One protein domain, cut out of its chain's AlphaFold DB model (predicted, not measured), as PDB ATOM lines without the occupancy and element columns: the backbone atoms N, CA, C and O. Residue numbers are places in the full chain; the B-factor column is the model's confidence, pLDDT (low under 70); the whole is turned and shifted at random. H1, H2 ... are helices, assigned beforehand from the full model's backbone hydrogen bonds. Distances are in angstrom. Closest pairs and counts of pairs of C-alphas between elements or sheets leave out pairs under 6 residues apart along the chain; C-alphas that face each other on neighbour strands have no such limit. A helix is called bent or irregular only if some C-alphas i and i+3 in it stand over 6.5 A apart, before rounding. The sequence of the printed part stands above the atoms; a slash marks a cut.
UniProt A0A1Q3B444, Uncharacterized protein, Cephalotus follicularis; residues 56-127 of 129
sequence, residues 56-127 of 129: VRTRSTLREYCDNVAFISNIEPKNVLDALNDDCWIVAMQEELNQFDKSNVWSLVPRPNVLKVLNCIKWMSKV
ATOM      1  N   VAL A  56      12.841   5.729 -45.809       82.62
ATOM      2  CA  VAL A  56      13.459   6.427 -46.945       82.62
ATOM      3  C   VAL A  56      13.944   5.403 -47.967       82.62
ATOM      4  O   VAL A  56      14.903   4.675 -47.716       82.62
ATOM      5  N   ARG A  57      13.325   5.384 -49.150       78.62
ATOM      6  CA  ARG A  57      13.840   4.653 -50.316       78.62
ATOM      7  C   ARG A  57      14.767   5.554 -51.121       78.62
ATOM      8  O   ARG A  57      14.374   6.631 -51.565       78.62
ATOM      9  N   THR A  58      16.003   5.120 -51.327       80.88
ATOM     10  CA  THR A  58      16.935   5.803 -52.228       80.88
ATOM     11  C   THR A  58      16.761   5.276 -53.650       80.88
ATOM     12  O   THR A  58      16.297   4.161 -53.878       80.88
ATOM     13  N   ARG A  59      17.194   6.041 -54.659       71.06
ATOM     14  CA  ARG A  59      17.168   5.566 -56.058       71.06
ATOM     15  C   ARG A  59      17.913   4.237 -56.258       71.06
ATOM     16  O   ARG A  59      17.597   3.508 -57.188       71.06
ATOM     17  N   SER A  60      18.875   3.902 -55.391       76.19
ATOM     18  CA  SER A  60      19.582   2.618 -55.437       76.19
ATOM     19  C   SER A  60      18.722   1.432 -54.998       76.19
ATOM     20  O   SER A  60      18.903   0.355 -55.550       76.19
ATOM     21  N   THR A  61      17.775   1.603 -54.065       73.69
ATOM     22  CA  THR A  61      16.873   0.514 -53.632       73.69
ATOM     23  C   THR A  61      15.815   0.190 -54.681       73.69
ATOM     24  O   THR A  61      15.293  -0.913 -54.715       73.69
ATOM     25  N   LEU A  62      15.506   1.150 -55.554       68.50
ATOM     26  CA  LEU A  62      14.615   0.949 -56.694       68.50
ATOM     27  C   LEU A  62      15.308   0.244 -57.862       68.50
ATOM     28  O   LEU A  62      14.623  -0.137 -58.795       68.50
ATOM     29  N   ARG A  63      16.632   0.041 -57.840       66.56
ATOM     30  CA  ARG A  63      17.365  -0.582 -58.956       66.56
ATOM     31  C   ARG A  63      16.889  -2.005 -59.267       66.56
ATOM     32  O   ARG A  63      16.952  -2.397 -60.417       66.56
ATOM     33  N   GLU A  64      16.411  -2.739 -58.266       63.94
ATOM     34  CA  GLU A  64      15.910  -4.114 -58.426       63.94
ATOM     35  C   GLU A  64      14.484  -4.169 -59.011       63.94
ATOM     36  O   GLU A  64      14.093  -5.173 -59.589       63.94
ATOM     37  N   TYR A  65      13.707  -3.083 -58.890       63.66
ATOM     38  CA  TYR A  65      12.334  -2.985 -59.410       63.66
ATOM     39  C   TYR A  65      12.245  -2.155 -60.701       63.66
ATOM     40  O   TYR A  65      11.436  -2.417 -61.583       63.66
ATOM     41  N   CYS A  66      13.098  -1.140 -60.813       57.44
ATOM     42  CA  CYS A  66      13.250  -0.248 -61.952       57.44
ATOM     43  C   CYS A  66      14.401  -0.720 -62.839       57.44
ATOM     44  O   CYS A  66      15.287   0.059 -63.208       57.44
ATOM     45  N   ASP A  67      14.369  -1.993 -63.212       59.09
ATOM     46  CA  ASP A  67      14.971  -2.377 -64.471       59.09
ATOM     47  C   ASP A  67      14.202  -1.595 -65.537       59.09
ATOM     48  O   ASP A  67      13.064  -1.912 -65.884       59.09
ATOM     49  N   ASN A  68      14.817  -0.529 -66.058       60.25
ATOM     50  CA  ASN A  68      14.269   0.278 -67.155       60.25
ATOM     51  C   ASN A  68      13.959  -0.561 -68.415       60.25
ATOM     52  O   ASN A  68      13.504  -0.018 -69.411       60.25
ATOM     53  N   VAL A  69      14.185  -1.876 -68.362       59.34
ATOM     54  CA  VAL A  69      13.707  -2.912 -69.274       59.34
ATOM     55  C   VAL A  69      12.226  -2.743 -69.606       59.34
ATOM     56  O   VAL A  69      11.871  -2.909 -70.762       59.34
ATOM     57  N   ALA A  70      11.369  -2.347 -68.658       57.59
ATOM     58  CA  ALA A  70       9.952  -2.106 -68.960       57.59
ATOM     59  C   ALA A  70       9.720  -0.919 -69.923       57.59
ATOM     60  O   ALA A  70       8.700  -0.879 -70.603       57.59
ATOM     61  N   PHE A  71      10.664   0.027 -69.999       61.09
ATOM     62  CA  PHE A  71      10.626   1.178 -70.912       61.09
ATOM     63  C   PHE A  71      11.427   0.949 -72.197       61.09
ATOM     64  O   PHE A  71      11.364   1.762 -73.117       61.09
ATOM     65  N   ILE A  72      12.208  -0.130 -72.265       63.75
ATOM     66  CA  ILE A  72      12.968  -0.494 -73.454       63.75
ATOM     67  C   ILE A  72      12.129  -1.508 -74.213       63.75
ATOM     68  O   ILE A  72      11.959  -2.650 -73.787       63.75
ATOM     69  N   SER A  73      11.609  -1.105 -75.367       66.06
ATOM     70  CA  SER A  73      10.991  -2.054 -76.278       66.06
ATOM     71  C   SER A  73      12.033  -3.097 -76.698       66.06
ATOM     72  O   SER A  73      12.980  -2.781 -77.417       66.06
ATOM     73  N   ASN A  74      11.872  -4.347 -76.261       68.75
ATOM     74  CA  ASN A  74      12.796  -5.431 -76.614       68.75
ATOM     75  C   ASN A  74      12.767  -5.776 -78.116       68.75
ATOM     76  O   ASN A  74      13.690  -6.416 -78.618       68.75
ATOM     77  N   ILE A  75      11.699  -5.394 -78.825       75.38
ATOM     78  CA  ILE A  75      11.469  -5.732 -80.232       75.38
ATOM     79  C   ILE A  75      10.996  -4.480 -80.963       75.38
ATOM     80  O   ILE A  75       9.825  -4.129 -80.877       75.38
ATOM     81  N   GLU A  76      11.900  -3.824 -81.688       81.25
ATOM     82  CA  GLU A  76      11.574  -2.668 -82.527       81.25
ATOM     83  C   GLU A  76      10.876  -3.119 -83.830       81.25
ATOM     84  O   GLU A  76      11.424  -3.953 -84.567       81.25
ATOM     85  N   PRO A  77       9.677  -2.597 -84.146       82.75
ATOM     86  CA  PRO A  77       8.972  -2.909 -85.375       82.75
ATOM     87  C   PRO A  77       9.705  -2.261 -86.545       82.75
ATOM     88  O   PRO A  77      10.000  -1.068 -86.550       82.75
ATOM     89  N   LYS A  78       9.990  -3.053 -87.578       86.88
ATOM     90  CA  LYS A  78      10.716  -2.565 -88.763       86.88
ATOM     91  C   LYS A  78       9.822  -1.752 -89.695       86.88
ATOM     92  O   LYS A  78      10.314  -0.918 -90.451       86.88
ATOM     93  N   ASN A  79       8.517  -2.012 -89.636       89.31
ATOM     94  CA  ASN A  79       7.520  -1.460 -90.535       89.31
ATOM     95  C   ASN A  79       6.348  -0.874 -89.739       89.31
ATOM     96  O   ASN A  79       5.984  -1.380 -88.680       89.31
ATOM     97  N   VAL A  80       5.685   0.134 -90.315       87.19
ATOM     98  CA  VAL A  80       4.491   0.758 -89.713       87.19
ATOM     99  C   VAL A  80       3.364  -0.260 -89.524       87.19
ATOM    100  O   VAL A  80       2.682  -0.232 -88.510       87.19
ATOM    101  N   LEU A  81       3.186  -1.181 -90.473       90.94
ATOM    102  CA  LEU A  81       2.157  -2.221 -90.377       90.94
ATOM    103  C   LEU A  81       2.391  -3.167 -89.192       90.94
ATOM    104  O   LEU A  81       1.428  -3.551 -88.540       90.94
ATOM    105  N   ASP A  82       3.650  -3.496 -88.894       87.88
ATOM    106  CA  ASP A  82       3.992  -4.379 -87.774       87.88
ATOM    107  C   ASP A  82       3.724  -3.676 -86.436       87.88
ATOM    108  O   ASP A  82       3.172  -4.284 -85.525       87.88
ATOM    109  N   ALA A  83       4.039  -2.378 -86.349       87.38
ATOM    110  CA  ALA A  83       3.736  -1.553 -85.179       87.38
ATOM    111  C   ALA A  83       2.224  -1.386 -84.956       87.38
ATOM    112  O   ALA A  83       1.761  -1.400 -83.823       87.38
ATOM    113  N   LEU A  84       1.445  -1.249 -86.035       89.31
ATOM    114  CA  LEU A  84      -0.016  -1.124 -85.970       89.31
ATOM    115  C   LEU A  84      -0.729  -2.438 -85.632       89.31
ATOM    116  O   LEU A  84      -1.914  -2.414 -85.315       89.31
ATOM    117  N   ASN A  85      -0.051  -3.577 -85.747       89.50
ATOM    118  CA  ASN A  85      -0.627  -4.873 -85.404       89.50
ATOM    119  C   ASN A  85      -0.389  -5.256 -83.932       89.50
ATOM    120  O   ASN A  85      -0.906  -6.274 -83.479       89.50
ATOM    121  N   ASP A  86       0.401  -4.470 -83.198       86.88
ATOM    122  CA  ASP A  86       0.692  -4.676 -81.782       86.88
ATOM    123  C   ASP A  86       0.073  -3.544 -80.947       86.88
ATOM    124  O   ASP A  86       0.467  -2.377 -81.033       86.88
ATOM    125  N   ASP A  87      -0.903  -3.902 -80.113       88.44
ATOM    126  CA  ASP A  87      -1.616  -2.961 -79.249       88.44
ATOM    127  C   ASP A  87      -0.677  -2.238 -78.271       88.44
ATOM    128  O   ASP A  87      -0.872  -1.055 -77.982       88.44
ATOM    129  N   CYS A  88       0.371  -2.911 -77.782       85.44
ATOM    130  CA  CYS A  88       1.345  -2.299 -76.882       85.44
ATOM    131  C   CYS A  88       2.143  -1.204 -77.596       85.44
ATOM    132  O   CYS A  88       2.407  -0.157 -77.003       85.44
ATOM    133  N   TRP A  89       2.475  -1.407 -78.874       87.38
ATOM    134  CA  TRP A  89       3.140  -0.393 -79.691       87.38
ATOM    135  C   TRP A  89       2.241   0.805 -79.971       87.38
ATOM    136  O   TRP A  89       2.703   1.941 -79.870       87.38
ATOM    137  N   ILE A  90       0.957   0.580 -80.254       89.06
ATOM    138  CA  ILE A  90      -0.008   1.668 -80.449       89.06
ATOM    139  C   ILE A  90      -0.111   2.527 -79.186       89.06
ATOM    140  O   ILE A  90      -0.015   3.754 -79.266       89.06
ATOM    141  N   VAL A  91      -0.277   1.895 -78.020       89.88
ATOM    142  CA  VAL A  91      -0.359   2.605 -76.735       89.88
ATOM    143  C   VAL A  91       0.932   3.377 -76.465       89.88
ATOM    144  O   VAL A  91       0.866   4.567 -76.165       89.88
ATOM    145  N   ALA A  92       2.096   2.751 -76.655       86.50
ATOM    146  CA  ALA A  92       3.389   3.400 -76.450       86.50
ATOM    147  C   ALA A  92       3.589   4.617 -77.371       86.50
ATOM    148  O   ALA A  92       3.968   5.688 -76.896       86.50
ATOM    149  N   MET A  93       3.273   4.502 -78.668       88.19
ATOM    150  CA  MET A  93       3.361   5.635 -79.598       88.19
ATOM    151  C   MET A  93       2.394   6.760 -79.218       88.19
ATOM    152  O   MET A  93       2.746   7.936 -79.310       88.19
ATOM    153  N   GLN A  94       1.184   6.427 -78.763       89.56
ATOM    154  CA  GLN A  94       0.208   7.420 -78.322       89.56
ATOM    155  C   GLN A  94       0.669   8.153 -77.052       89.56
ATOM    156  O   GLN A  94       0.488   9.368 -76.933       89.56
ATOM    157  N   GLU A  95       1.274   7.435 -76.105       88.44
ATOM    158  CA  GLU A  95       1.854   8.012 -74.892       88.44
ATOM    159  C   GLU A  95       3.053   8.912 -75.200       88.44
ATOM    160  O   GLU A  95       3.149  10.003 -74.634       88.44
ATOM    161  N   GLU A  96       3.934   8.500 -76.114       85.69
ATOM    162  CA  GLU A  96       5.083   9.294 -76.558       85.69
ATOM    163  C   GLU A  96       4.633  10.587 -77.262       85.69
ATOM    164  O   GLU A  96       5.099  11.676 -76.922       85.69
ATOM    165  N   LEU A  97       3.642  10.508 -78.162       87.06
ATOM    166  CA  LEU A  97       3.045  11.682 -78.812       87.06
ATOM    167  C   LEU A  97       2.441  12.662 -77.797       87.06
ATOM    168  O   LEU A  97       2.702  13.863 -77.855       87.06
ATOM    169  N   ASN A  98       1.697  12.151 -76.817       88.00
ATOM    170  CA  ASN A  98       1.128  12.964 -75.742       88.00
ATOM    171  C   ASN A  98       2.214  13.642 -74.884       88.00
ATOM    172  O   ASN A  98       2.014  14.742 -74.367       88.00
ATOM    173  N   GLN A  99       3.373  13.001 -74.709       85.06
ATOM    174  CA  GLN A  99       4.511  13.621 -74.030       85.06
ATOM    175  C   GLN A  99       5.131  14.743 -74.861       85.06
ATOM    176  O   GLN A  99       5.503  15.762 -74.282       85.06
ATOM    177  N   PHE A 100       5.206  14.610 -76.189       82.56
ATOM    178  CA  PHE A 100       5.675  15.700 -77.047       82.56
ATOM    179  C   PHE A 100       4.787  16.942 -76.932       82.56
ATOM    180  O   PHE A 100       5.324  18.035 -76.733       82.56
ATOM    181  N   ASP A 101       3.462  16.769 -76.941       82.06
ATOM    182  CA  ASP A 101       2.507  17.872 -76.767       82.06
ATOM    183  C   ASP A 101       2.667  18.552 -75.402       82.06
ATOM    184  O   ASP A 101       2.723  19.776 -75.300       82.06
ATOM    185  N   LYS A 102       2.812  17.767 -74.329       86.00
ATOM    186  CA  LYS A 102       3.024  18.304 -72.974       86.00
ATOM    187  C   LYS A 102       4.377  18.982 -72.809       86.00
ATOM    188  O   LYS A 102       4.510  19.896 -71.998       86.00
ATOM    189  N   SER A 103       5.390  18.507 -73.529       81.94
ATOM    190  CA  SER A 103       6.749  19.014 -73.413       81.94
ATOM    191  C   SER A 103       6.870  20.428 -73.984       81.94
ATOM    192  O   SER A 103       7.715  21.173 -73.506       81.94
ATOM    193  N   ASN A 104       6.055  20.825 -74.974       74.19
ATOM    194  CA  ASN A 104       6.174  22.106 -75.698       74.19
ATOM    195  C   ASN A 104       7.587  22.393 -76.264       74.19
ATOM    196  O   ASN A 104       7.883  23.509 -76.679       74.19
ATOM    197  N   VAL A 105       8.480  21.397 -76.285       70.81
ATOM    198  CA  VAL A 105       9.872  21.543 -76.733       70.81
ATOM    199  C   VAL A 105      10.003  21.356 -78.244       70.81
ATOM    200  O   VAL A 105      10.997  21.785 -78.824       70.81
ATOM    201  N   TRP A 106       9.029  20.726 -78.901       73.62
ATOM    202  CA  TRP A 106       9.137  20.311 -80.299       73.62
ATOM    203  C   TRP A 106       7.960  20.836 -81.118       73.62
ATOM    204  O   TRP A 106       6.811  20.692 -80.713       73.62
ATOM    205  N   SER A 107       8.242  21.414 -82.289       71.31
ATOM    206  CA  SER A 107       7.226  21.807 -83.270       71.31
ATOM    207  C   SER A 107       7.435  21.082 -84.600       71.31
ATOM    208  O   SER A 107       8.565  20.886 -85.068       71.31
ATOM    209  N   LEU A 108       6.327  20.639 -85.204       71.44
ATOM    210  CA  LEU A 108       6.339  19.957 -86.494       71.44
ATOM    211  C   LEU A 108       6.475  21.001 -87.610       71.44
ATOM    212  O   LEU A 108       5.599  21.846 -87.791       71.44
ATOM    213  N   VAL A 109       7.575  20.948 -88.360       76.31
ATOM    214  CA  VAL A 109       7.825  21.869 -89.480       76.31
ATOM    215  C   VAL A 109       7.335  21.222 -90.776       76.31
ATOM    216  O   VAL A 109       7.650  20.052 -91.024       76.31
ATOM    217  N   PRO A 110       6.578  21.940 -91.630       73.62
ATOM    218  CA  PRO A 110       6.149  21.400 -92.910       73.62
ATOM    219  C   PRO A 110       7.357  21.042 -93.776       73.62
ATOM    220  O   PRO A 110       8.360  21.756 -93.828       73.62
ATOM    221  N   ARG A 111       7.241  19.924 -94.493       70.06
ATOM    222  CA  ARG A 111       8.295  19.441 -95.380       70.06
ATOM    223  C   ARG A 111       8.595  20.491 -96.466       70.06
ATOM    224  O   ARG A 111       7.678  20.862 -97.201       70.06
ATOM    225  N   PRO A 112       9.854  20.931 -96.637       72.38
ATOM    226  CA  PRO A 112      10.198  21.867 -97.701       72.38
ATOM    227  C   PRO A 112      10.023  21.209 -99.079       72.38
ATOM    228  O   PRO A 112      10.600  20.160 -99.371       72.38
ATOM    229  N   ASN A 113       9.227  21.844 -99.943       68.75
ATOM    230  CA  ASN A 113       8.815  21.312-101.252       68.75
ATOM    231  C   ASN A 113       9.928  21.300-102.322       68.75
ATOM    232  O   ASN A 113       9.733  20.752-103.406       68.75
ATOM    233  N   VAL A 114      11.085  21.908-102.043       67.44
ATOM    234  CA  VAL A 114      12.092  22.258-103.061       67.44
ATOM    235  C   VAL A 114      13.305  21.327-103.141       67.44
ATOM    236  O   VAL A 114      14.076  21.441-104.089       67.44
ATOM    237  N   LEU A 115      13.475  20.362-102.232       58.03
ATOM    238  CA  LEU A 115      14.625  19.449-102.268       58.03
ATOM    239  C   LEU A 115      14.180  18.020-102.571       58.03
ATOM    240  O   LEU A 115      13.902  17.202-101.693       58.03
ATOM    241  N   LYS A 116      14.113  17.720-103.870       59.19
ATOM    242  CA  LYS A 116      14.049  16.350-104.370       59.19
ATOM    243  C   LYS A 116      15.408  15.677-104.133       59.19
ATOM    244  O   LYS A 116      16.427  16.109-104.657       59.19
ATOM    245  N   VAL A 117      15.362  14.570-103.395       54.53
ATOM    246  CA  VAL A 117      16.253  13.399-103.501       54.53
ATOM    247  C   VAL A 117      17.537  13.357-102.666       54.53
ATOM    248  O   VAL A 117      18.005  12.244-102.467       54.53
ATOM    249  N   LEU A 118      18.078  14.435-102.080       55.12
ATOM    250  CA  LEU A 118      19.410  14.278-101.462       55.12
ATOM    251  C   LEU A 118      19.537  13.885 -99.994       55.12
ATOM    252  O   LEU A 118      20.564  13.301 -99.714       55.12
ATOM    253  N   ASN A 119      18.587  14.084 -99.082       47.25
ATOM    254  CA  ASN A 119      18.669  13.481 -97.740       47.25
ATOM    255  C   ASN A 119      17.321  13.633 -97.030       47.25
ATOM    256  O   ASN A 119      16.844  14.749 -96.819       47.25
ATOM    257  N   CYS A 120      16.696  12.520 -96.653       46.81
ATOM    258  CA  CYS A 120      15.524  12.500 -95.782       46.81
ATOM    259  C   CYS A 120      15.943  12.890 -94.354       46.81
ATOM    260  O   CYS A 120      16.082  12.031 -93.490       46.81
ATOM    261  N   ILE A 121      16.203  14.175 -94.111       57.47
ATOM    262  CA  ILE A 121      16.485  14.678 -92.764       57.47
ATOM    263  C   ILE A 121      15.156  14.767 -92.010       57.47
ATOM    264  O   ILE A 121      14.173  15.312 -92.505       57.47
ATOM    265  N   LYS A 122      15.140  14.162 -90.824       58.62
ATOM    266  CA  LYS A 122      14.037  14.137 -89.864       58.62
ATOM    267  C   LYS A 122      13.720  15.575 -89.433       58.62
ATOM    268  O   LYS A 122      14.512  16.200 -88.737       58.62
ATOM    269  N   TRP A 123      12.592  16.115 -89.891       55.94
ATOM    270  CA  TRP A 123      12.187  17.494 -89.603       55.94
ATOM    271  C   TRP A 123      11.454  17.564 -88.263       55.94
ATOM    272  O   TRP A 123      10.259  17.291 -88.186       55.94
ATOM    273  N   MET A 124      12.177  17.926 -87.209       58.62
ATOM    274  CA  MET A 124      11.613  18.355 -85.931       58.62
ATOM    275  C   MET A 124      12.453  19.544 -85.452       58.62
ATOM    276  O   MET A 124      13.674  19.419 -85.362       58.62
ATOM    277  N   SER A 125      11.842  20.704 -85.193       59.34
ATOM    278  CA  SER A 125      12.556  21.862 -84.637       59.34
ATOM    279  C   SER A 125      12.351  21.948 -83.132       59.34
ATOM    280  O   SER A 125      11.228  21.789 -82.650       59.34
ATOM    281  N   LYS A 126      13.436  22.224 -82.400       59.78
ATOM    282  CA  LYS A 126      13.382  22.530 -80.972       59.78
ATOM    283  C   LYS A 126      12.938  23.980 -80.792       59.78
ATOM    284  O   LYS A 126      13.575  24.887 -81.324       59.78
ATOM    285  N   VAL A 127      11.857  24.190 -80.055       63.12
ATOM    286  CA  VAL A 127      11.429  25.521 -79.627       63.12
ATOM    287  C   VAL A 127      12.322  25.912 -78.451       63.12
ATOM    288  O   VAL A 127      12.356  25.222 -77.431       63.12
TER     289      VAL A 127
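Overview. This is residues 56 to 127 of the 129 residues of an uncharacterized protein of Cephalotus follicularis (UniProt A0A1Q3B444). One long helix, H4, links two loosely placed stretches of the printed part: an extended arm with the short helices H1 and H2 leads to H3, which meets the first end of H4 at a corner, and from the other end of H4 residues 104 to 127, with no named element, fold back as an open loop. Residues 56 to 70 and the loop's tip, residues 113 to 120, stick out. The printed part has 72 residues with four named helices, H1 to H4 in chain order, and no named strand; the class is all helix, with 30 residues in named elements, under half. It is extended, with a radius of gyration of the C-alphas of 17.7 A, and spans 58 by 32 by 21 A.

Arrangement. H1, residues 61 to 64, and H2, residues 68 to 71, are apart, and each touches no helix. H3, residues 80 to 84, and H4, residues 87 to 103, touch only at the corner by their link, and only just, with 3 pairs of C-alphas within 8 A; the closest are those of Ala 83 and Trp 89, 5.6 A apart. H4 touches H3 with residues 89 to 90 alone. Residues 94 to 103 of H4 stand free. Residues 106 to 107 form a short antiparallel pairing with residues 125 to 126. Every O i to N i+4 pair is within hydrogen-bond range in H3 and H4; H1 and H2 are too short for such a pair.

Along the chain. H1 begins at C-alpha 61, (16.873, 0.514, -53.632), and is only just irregular: C-alphas 61 and 64 are 6.7 A apart. H2 measures 5.3 A and H3 6.2 A. H4 runs 24.2 A to C-alpha 103 at (6.749, 19.014, -73.413).

Size, cuts and confidence. The C-alphas of Val 56 and Val 114, the two farthest apart, are 58.3 A apart. The printed part has no cut. The links H1 to H2 and H3 to H4 are tight, and H2 to H3 is short. The mean pLDDT of the printed part is 73.7; residues 62 to 74 and 113 to 127 are under 70.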